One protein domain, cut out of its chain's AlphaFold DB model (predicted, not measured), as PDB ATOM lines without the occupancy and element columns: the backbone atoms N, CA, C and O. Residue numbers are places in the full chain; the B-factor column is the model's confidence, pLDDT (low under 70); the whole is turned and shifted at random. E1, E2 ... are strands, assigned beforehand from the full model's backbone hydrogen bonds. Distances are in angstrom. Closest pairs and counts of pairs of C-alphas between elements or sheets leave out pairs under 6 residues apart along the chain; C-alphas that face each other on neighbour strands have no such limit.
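What this domain is: This is residues 175 to 232 of the 251 residues of the protein "DNA topoisomerase I" of Halodesulfurarchaeum formicicum (UniProt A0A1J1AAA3). Two small three-stranded sheets, each a strand zigzagging back on itself through two hairpins, make two lobes side by side in a flat domain, with residues 207 to 209 joining them. E4, E5 and E6 form one lobe, E1, E2 and E3 the other, and a long stretch without a named element, residues 175 to 186, leads into E1. The printed part has 58 residues and no named helix; its six strands follow as E1 E2 E3 E4 E5 E6, both sheets are antiparallel in the orders E1 - E2 - E3 and E4 - E5 - E6, and the class is all strand, though under half of the residues, 26, are in named elements. It is compact, with a radius of gyration of the C-alphas of 11.0 A, and spans 32 by 26 by 14 A.

How they stand to each other: E4, residues 210 to 215, E5, residues 221 to 225, and E6, residues 228 to 231, form a meander, each strand the antiparallel neighbour of the one before. In the hairpin E4 and E5, N 213 and O 222 are within hydrogen-bond range at 2.8 A; in the hairpin E5 and E6, N 223 and O 230 are at 2.8 A. E1, residues 187 to 190, E2, residues 194 to 197, and E3, residues 204 to 206, form the second meander, with N 187 and O 197 at 2.8 A and N 205 and O 196 at 2.8 A. E3 and E4 are apart.

Where its parts are: E4 is 14.0 A long, E5 12.5 A and E6 10.4 A. C-alpha 187 begins E1 at (-23.384, 51.245, 40.565), and C-alpha 231 ends E6 at (-13.205, 39.323, 33.790).

The domain as a whole: The two C-alphas farthest apart, of Asn 200 and Asp 226, are 32.2 A apart. The printed part has no cut and no long link between its strands, and no printed residue is under 70 in pLDDT.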
ATOM      1  N   GLY A 175     -20.024  51.473  43.744       95.25
ATOM      2  CA  GLY A 175     -18.985  52.469  43.503       95.25
ATOM      3  C   GLY A 175     -17.542  51.953  43.582       95.25
ATOM      4  O   GLY A 175     -16.618  52.720  43.335       95.25
ATOM      5  N   GLU A 176     -17.314  50.668  43.874       96.25
ATOM      6  CA  GLU A 176     -15.959  50.115  44.051       96.25
ATOM      7  C   GLU A 176     -15.193  49.932  42.732       96.25
ATOM      8  O   GLU A 176     -13.965  49.833  42.715       96.25
ATOM      9  N   TRP A 177     -15.903  49.844  41.605       96.19
ATOM     10  CA  TRP A 177     -15.304  49.593  40.295       96.19
ATOM     11  C   TRP A 177     -15.508  50.774  39.363       96.19
ATOM     12  O   TRP A 177     -16.586  51.354  39.300       96.19
ATOM     13  N   THR A 178     -14.488  51.085  38.572       96.56
ATOM     14  CA  THR A 178     -14.517  52.221  37.652       96.56
ATOM     15  C   THR A 178     -14.827  51.767  36.228       96.56
ATOM     16  O   THR A 178     -14.233  50.820  35.712       96.56
ATOM     17  N   CYS A 179     -15.733  52.471  35.549       96.25
ATOM     18  CA  CYS A 179     -16.062  52.228  34.151       96.25
ATOM     19  C   CYS A 179     -14.830  52.463  33.254       96.25
ATOM     20  O   CYS A 179     -14.344  53.598  33.194       96.25
ATOM     21  N   PRO A 180     -14.377  51.465  32.474       93.81
ATOM     22  CA  PRO A 180     -13.194  51.612  31.622       93.81
ATOM     23  C   PRO A 180     -13.390  52.626  30.483       93.81
ATOM     24  O   PRO A 180     -12.420  53.155  29.948       93.81
ATOM     25  N   THR A 181     -14.641  52.925  30.117       92.81
ATOM     26  CA  THR A 181     -14.970  53.825  29.002       92.81
ATOM     27  C   THR A 181     -14.958  55.303  29.396       92.81
ATOM     28  O   THR A 181     -14.504  56.138  28.619       92.81
ATOM     29  N   CYS A 182     -15.484  55.652  30.576       95.44
ATOM     30  CA  CYS A 182     -15.664  57.054  30.990       95.44
ATOM     31  C   CYS A 182     -15.061  57.407  32.354       95.44
ATOM     32  O   CYS A 182     -15.132  58.567  32.756       95.44
ATOM     33  N   GLY A 183     -14.495  56.440  33.079       94.31
ATOM     34  CA  GLY A 183     -13.859  56.676  34.374       94.31
ATOM     35  C   GLY A 183     -14.822  56.960  35.530       94.31
ATOM     36  O   GLY A 183     -14.370  57.365  36.590       94.31
ATOM     37  N   SER A 184     -16.133  56.805  35.333       95.81
ATOM     38  CA  SER A 184     -17.128  56.971  36.404       95.81
ATOM     39  C   SER A 184     -17.288  55.693  37.211       95.81
ATOM     40  O   SER A 184     -17.121  54.604  36.660       95.81
ATOM     41  N   ASP A 185     -17.660  55.827  38.476       97.50
ATOM     42  CA  ASP A 185     -17.905  54.681  39.343       97.50
ATOM     43  C   ASP A 185     -19.132  53.888  38.863       97.50
ATOM     44  O   ASP A 185     -20.099  54.446  38.333       97.50
ATOM     45  N   LEU A 186     -19.046  52.565  38.972       96.62
ATOM     46  CA  LEU A 186     -20.110  51.639  38.615       96.62
ATOM     47  C   LEU A 186     -21.030  51.415  39.816       96.62
ATOM     48  O   LEU A 186     -20.570  51.140  40.920       96.62
ATOM     49  N   GLU A 187     -22.333  51.462  39.571       96.88
ATOM     50  CA  GLU A 187     -23.384  51.245  40.565       96.88
ATOM     51  C   GLU A 187     -23.914  49.808  40.473       96.88
ATOM     52  O   GLU A 187     -24.115  49.273  39.379       96.88
ATOM     53  N   ILE A 188     -24.166  49.166  41.612       96.75
ATOM     54  CA  ILE A 188     -24.734  47.819  41.673       96.75
ATOM     55  C   ILE A 188     -26.250  47.894  41.498       96.75
ATOM     56  O   ILE A 188     -27.001  48.399  42.344       96.75
ATOM     57  N   ASP A 189     -26.713  47.305  40.401       93.81
ATOM     58  CA  ASP A 189     -28.102  47.341  39.971       93.81
ATOM     59  C   ASP A 189     -28.584  45.955  39.519       93.81
ATOM     60  O   ASP A 189     -27.808  45.076  39.126       93.81
ATOM     61  N   ARG A 190     -29.900  45.748  39.572       91.12
ATOM     62  CA  ARG A 190     -30.559  44.546  39.064       91.12
ATOM     63  C   ARG A 190     -31.494  44.923  37.922       91.12
ATOM     64  O   ARG A 190     -32.632  45.330  38.139       91.12
ATOM     65  N   GLN A 191     -31.034  44.679  36.696       87.50
ATOM     66  CA  GLN A 191     -31.888  44.704  35.509       87.50
ATOM     67  C   GLN A 191     -32.424  43.293  35.222       87.50
ATOM     68  O   GLN A 191     -33.081  42.673  36.056       87.50
ATOM     69  N   ARG A 192     -32.114  42.734  34.045       88.06
ATOM     70  CA  ARG A 192     -32.366  41.314  33.749       88.06
ATOM     71  C   ARG A 192     -31.495  40.392  34.603       88.06
ATOM     72  O   ARG A 192     -31.905  39.277  34.909       88.06
ATOM     73  N   THR A 193     -30.308  40.859  34.979       92.62
ATOM     74  CA  THR A 193     -29.357  40.178  35.860       92.62
ATOM     75  C   THR A 193     -28.821  41.168  36.890       92.62
ATOM     76  O   THR A 193     -28.965  42.378  36.716       92.62
ATOM     77  N   LEU A 194     -28.252  40.653  37.982       94.62
ATOM     78  CA  LEU A 194     -27.495  41.466  38.933       94.62
ATOM     79  C   LEU A 194     -26.155  41.841  38.293       94.62
ATOM     80  O   LEU A 194     -25.477  40.963  37.749       94.62
ATOM     81  N   GLY A 195     -25.785  43.115  38.338       95.62
ATOM     82  CA  GLY A 195     -24.588  43.598  37.666       95.62
ATOM     83  C   GLY A 195     -24.114  44.962  38.142       95.62
ATOM     84  O   GLY A 195     -24.752  45.612  38.964       95.62
ATOM     85  N   ALA A 196     -22.976  45.378  37.595       96.69
ATOM     86  CA  ALA A 196     -22.407  46.703  37.772       96.69
ATOM     87  C   ALA A 196     -22.747  47.567  36.552       96.69
ATOM     88  O   ALA A 196     -22.416  47.217  35.415       96.69
ATOM     89  N   ARG A 197     -23.432  48.685  36.775       96.31
ATOM     90  CA  ARG A 197     -23.933  49.591  35.745       96.31
ATOM     91  C   ARG A 197     -23.173  50.907  35.785       96.31
ATOM     92  O   ARG A 197     -22.999  51.505  36.834       96.31
ATOM     93  N   CYS A 198     -22.789  51.411  34.619       96.00
ATOM     94  CA  CYS A 198     -22.281  52.772  34.503       96.00
ATOM     95  C   CYS A 198     -23.445  53.767  34.338       96.00
ATOM     96  O   CYS A 198     -24.204  53.628  33.369       96.00
ATOM     97  N   PRO A 199     -23.571  54.803  35.189       93.38
ATOM     98  CA  PRO A 199     -24.629  55.808  35.053       93.38
ATOM     99  C   PRO A 199     -24.452  56.702  33.813       93.38
ATOM    100  O   PRO A 199     -25.435  57.209  33.280       93.38
ATOM    101  N   ASN A 200     -23.218  56.856  33.314       93.44
ATOM    102  CA  ASN A 200     -22.892  57.767  32.208       93.44
ATOM    103  C   ASN A 200     -22.851  57.101  30.825       93.44
ATOM    104  O   ASN A 200     -23.160  57.744  29.824       93.44
ATOM    105  N   CYS A 201     -22.446  55.831  30.749       92.62
ATOM    106  CA  CYS A 201     -22.359  55.087  29.485       92.62
ATOM    107  C   CYS A 201     -23.507  54.092  29.285       92.62
ATOM    108  O   CYS A 201     -23.561  53.452  28.240       92.62
ATOM    109  N   GLU A 202     -24.361  53.903  30.295       83.81
ATOM    110  CA  GLU A 202     -25.445  52.909  30.329       83.81
ATOM    111  C   GLU A 202     -25.001  51.450  30.089       83.81
ATOM    112  O   GLU A 202     -25.833  50.562  29.913       83.81
ATOM    113  N   VAL A 203     -23.694  51.173  30.134       91.81
ATOM    114  CA  VAL A 203     -23.146  49.814  30.062       91.81
ATOM    115  C   VAL A 203     -23.470  49.069  31.354       91.81
ATOM    116  O   VAL A 203     -23.402  49.643  32.440       91.81
ATOM    117  N   HIS A 204     -23.803  47.787  31.227       95.00
ATOM    118  CA  HIS A 204     -24.126  46.902  32.339       95.00
ATOM    119  C   HIS A 204     -23.304  45.614  32.244       95.00
ATOM    120  O   HIS A 204     -23.443  44.855  31.281       95.00
ATOM    121  N   TYR A 205     -22.510  45.338  33.275       95.38
ATOM    122  CA  TYR A 205     -21.684  44.141  33.381       95.38
ATOM    123  C   TYR A 205     -22.309  43.145  34.369       95.38
ATOM    124  O   TYR A 205     -22.361  43.434  35.566       95.38
ATOM    125  N   PRO A 206     -22.815  41.982  33.915       95.69
ATOM    126  CA  PRO A 206     -23.377  40.970  34.808       95.69
ATOM    127  C   PRO A 206     -22.323  40.439  35.781       95.69
ATOM    128  O   PRO A 206     -21.247  40.029  35.350       95.69
ATOM    129  N   ILE A 207     -22.654  40.381  37.072       95.56
ATOM    130  CA  ILE A 207     -21.761  39.815  38.089       95.56
ATOM    131  C   ILE A 207     -21.787  38.282  37.989       95.56
ATOM    132  O   ILE A 207     -22.870  37.696  38.090       95.56
ATOM    133  N   PRO A 208     -20.630  37.621  37.792       93.94
ATOM    134  CA  PRO A 208     -20.539  36.165  37.795       93.94
ATOM    135  C   PRO A 208     -20.824  35.542  39.166       93.94
ATOM    136  O   PRO A 208     -20.638  36.169  40.213       93.94
ATOM    137  N   ASP A 209     -21.187  34.260  39.144       94.94
ATOM    138  CA  ASP A 209     -21.232  33.406  40.330       94.94
ATOM    139  C   ASP A 209     -19.784  33.042  40.714       94.94
ATOM    140  O   ASP A 209     -19.213  32.072  40.216       94.94
ATOM    141  N   GLY A 210     -19.139  33.904  41.502       94.56
ATOM    142  CA  GLY A 210     -17.727  33.768  41.855       94.56
ATOM    143  C   GLY A 210     -17.236  34.836  42.824       94.56
ATOM    144  O   GLY A 210     -18.015  35.677  43.283       94.56
ATOM    145  N   VAL A 211     -15.940  34.805  43.128       96.50
ATOM    146  CA  VAL A 211     -15.268  35.731  44.056       96.50
ATOM    147  C   VAL A 211     -14.276  36.605  43.294       96.50
ATOM    148  O   VAL A 211     -13.625  36.130  42.370       96.50
ATOM    149  N   VAL A 212     -14.164  37.881  43.661       96.62
ATOM    150  CA  VAL A 212     -13.175  38.796  43.082       96.62
ATOM    151  C   VAL A 212     -11.765  38.348  43.470       96.62
ATOM    152  O   VAL A 212     -11.446  38.245  44.653       96.62
ATOM    153  N   ASP A 213     -10.921  38.133  42.464       95.00
ATOM    154  CA  ASP A 213      -9.543  37.652  42.572       95.00
ATOM    155  C   ASP A 213      -8.616  38.411  41.600       95.00
ATOM    156  O   ASP A 213      -8.150  37.900  40.577       95.00
ATOM    157  N   GLY A 214      -8.368  39.683  41.915       93.38
ATOM    158  CA  GLY A 214      -7.466  40.556  41.161       93.38
ATOM    159  C   GLY A 214      -8.168  41.442  40.130       93.38
ATOM    160  O   GLY A 214      -9.366  41.718  40.219       93.38
ATOM    161  N   THR A 215      -7.400  41.928  39.153       94.25
ATOM    162  CA  THR A 215      -7.826  42.984  38.221       94.25
ATOM    163  C   THR A 215      -7.400  42.653  36.790       94.25
ATOM    164  O   THR A 215      -6.275  42.220  36.548       94.25
ATOM    165  N   CYS A 216      -8.309  42.835  35.835       94.12
ATOM    166  CA  CYS A 216      -8.092  42.609  34.411       94.12
ATOM    167  C   CYS A 216      -7.280  43.741  33.770       94.12
ATOM    168  O   CYS A 216      -7.119  44.820  34.338       94.12
ATOM    169  N   ALA A 217      -6.883  43.550  32.508       90.00
ATOM    170  CA  ALA A 217      -6.211  44.585  31.721       90.00
ATOM    171  C   ALA A 217      -7.064  45.855  31.516       90.00
ATOM    172  O   ALA A 217      -6.512  46.943  31.372       90.00
ATOM    173  N   CYS A 218      -8.398  45.742  31.526       92.38
ATOM    174  CA  CYS A 218      -9.296  46.899  31.453       92.38
ATOM    175  C   CYS A 218      -9.489  47.633  32.792       92.38
ATOM    176  O   CYS A 218     -10.213  48.623  32.827       92.38
ATOM    177  N   GLY A 219      -8.884  47.163  33.890       92.38
ATOM    178  CA  GLY A 219      -9.047  47.750  35.226       92.38
ATOM    179  C   GLY A 219     -10.268  47.251  36.010       92.38
ATOM    180  O   GLY A 219     -10.410  47.591  37.180       92.38
ATOM    181  N   LEU A 220     -11.125  46.420  35.410       95.69
ATOM    182  CA  LEU A 220     -12.242  45.766  36.099       95.69
ATOM    183  C   LEU A 220     -11.784  44.512  36.862       95.69
ATOM    184  O   LEU A 220     -10.724  43.966  36.556       95.69
ATOM    185  N   PRO A 221     -12.553  44.025  37.850       96.38
ATOM    186  CA  PRO A 221     -12.167  42.852  38.630       96.38
ATOM    187  C   PRO A 221     -12.164  41.552  37.816       96.38
ATOM    188  O   PRO A 221     -13.010  41.320  36.944       96.38
ATOM    189  N   VAL A 222     -11.228  40.675  38.174       97.19
ATOM    190  CA  VAL A 222     -11.237  39.257  37.800       97.19
ATOM    191  C   VAL A 222     -12.095  38.502  38.806       97.19
ATOM    192  O   VAL A 222     -12.030  38.777  39.996       97.19
ATOM    193  N   PHE A 223     -12.884  37.546  38.335       96.44
ATOM    194  CA  PHE A 223     -13.673  36.629  39.144       96.44
ATOM    195  C   PHE A 223     -13.112  35.218  39.027       96.44
ATOM    196  O   PHE A 223     -12.992  34.703  37.913       96.44
ATOM    197  N   GLU A 224     -12.830  34.577  40.157       95.69
ATOM    198  CA  GLU A 224     -12.655  33.131  40.255       95.69
ATOM    199  C   GLU A 224     -14.036  32.468  40.357       95.69
ATOM    200  O   GLU A 224     -14.838  32.797  41.234       95.69
ATOM    201  N   THR A 225     -14.330  31.566  39.420       93.88
ATOM    202  CA  THR A 225     -15.595  30.821  39.331       93.88
ATOM    203  C   THR A 225     -15.312  29.322  39.257       93.88
ATOM    204  O   THR A 225     -14.194  28.914  38.935       93.88
ATOM    205  N   ASP A 226     -16.345  28.492  39.406       90.94
ATOM    206  CA  ASP A 226     -16.248  27.034  39.208       90.94
ATOM    207  C   ASP A 226     -15.793  26.629  37.789       90.94
ATOM    208  O   ASP A 226     -15.398  25.488  37.543       90.94
ATOM    209  N   HIS A 227     -15.852  27.558  36.831       90.12
ATOM    210  CA  HIS A 227     -15.420  27.365  35.447       90.12
ATOM    211  C   HIS A 227     -14.084  28.055  35.128       90.12
ATOM    212  O   HIS A 227     -13.706  28.154  33.962       90.12
ATOM    213  N   GLY A 228     -13.362  28.515  36.154       92.56
ATOM    214  CA  GLY A 228     -12.085  29.213  36.038       92.56
ATOM    215  C   GLY A 228     -12.199  30.724  36.230       92.56
ATOM    216  O   GLY A 228     -13.230  31.250  36.660       92.56
ATOM    217  N   ARG A 229     -11.108  31.429  35.924       94.81
ATOM    218  CA  ARG A 229     -11.017  32.886  36.068       94.81
ATOM    219  C   ARG A 229     -11.618  33.585  34.850       94.81
ATOM    220  O   ARG A 229     -11.418  33.144  33.719       94.81
ATOM    221  N   ARG A 230     -12.328  34.693  35.061       94.94
ATOM    222  CA  ARG A 230     -12.858  35.547  33.984       94.94
ATOM    223  C   ARG A 230     -12.984  36.997  34.424       94.94
ATOM    224  O   ARG A 230     -13.147  37.267  35.605       94.94
ATOM    225  N   CYS A 231     -12.954  37.924  33.478       96.38
ATOM    226  CA  CYS A 231     -13.205  39.323  33.790       96.38
ATOM    227  C   CYS A 231     -14.703  39.600  34.019       96.38
ATOM    228  O   CYS A 231     -15.564  38.869  33.507       96.38
ATOM    229  N   LEU A 232     -15.006  40.671  34.762       95.56
ATOM    230  CA  LEU A 232     -16.356  41.239  34.862       95.56
ATOM    231  C   LEU A 232     -16.901  41.648  33.488       95.56
ATOM    232  O   LEU A 232     -18.058  41.376  33.169       95.56
TER     233      LEU A 232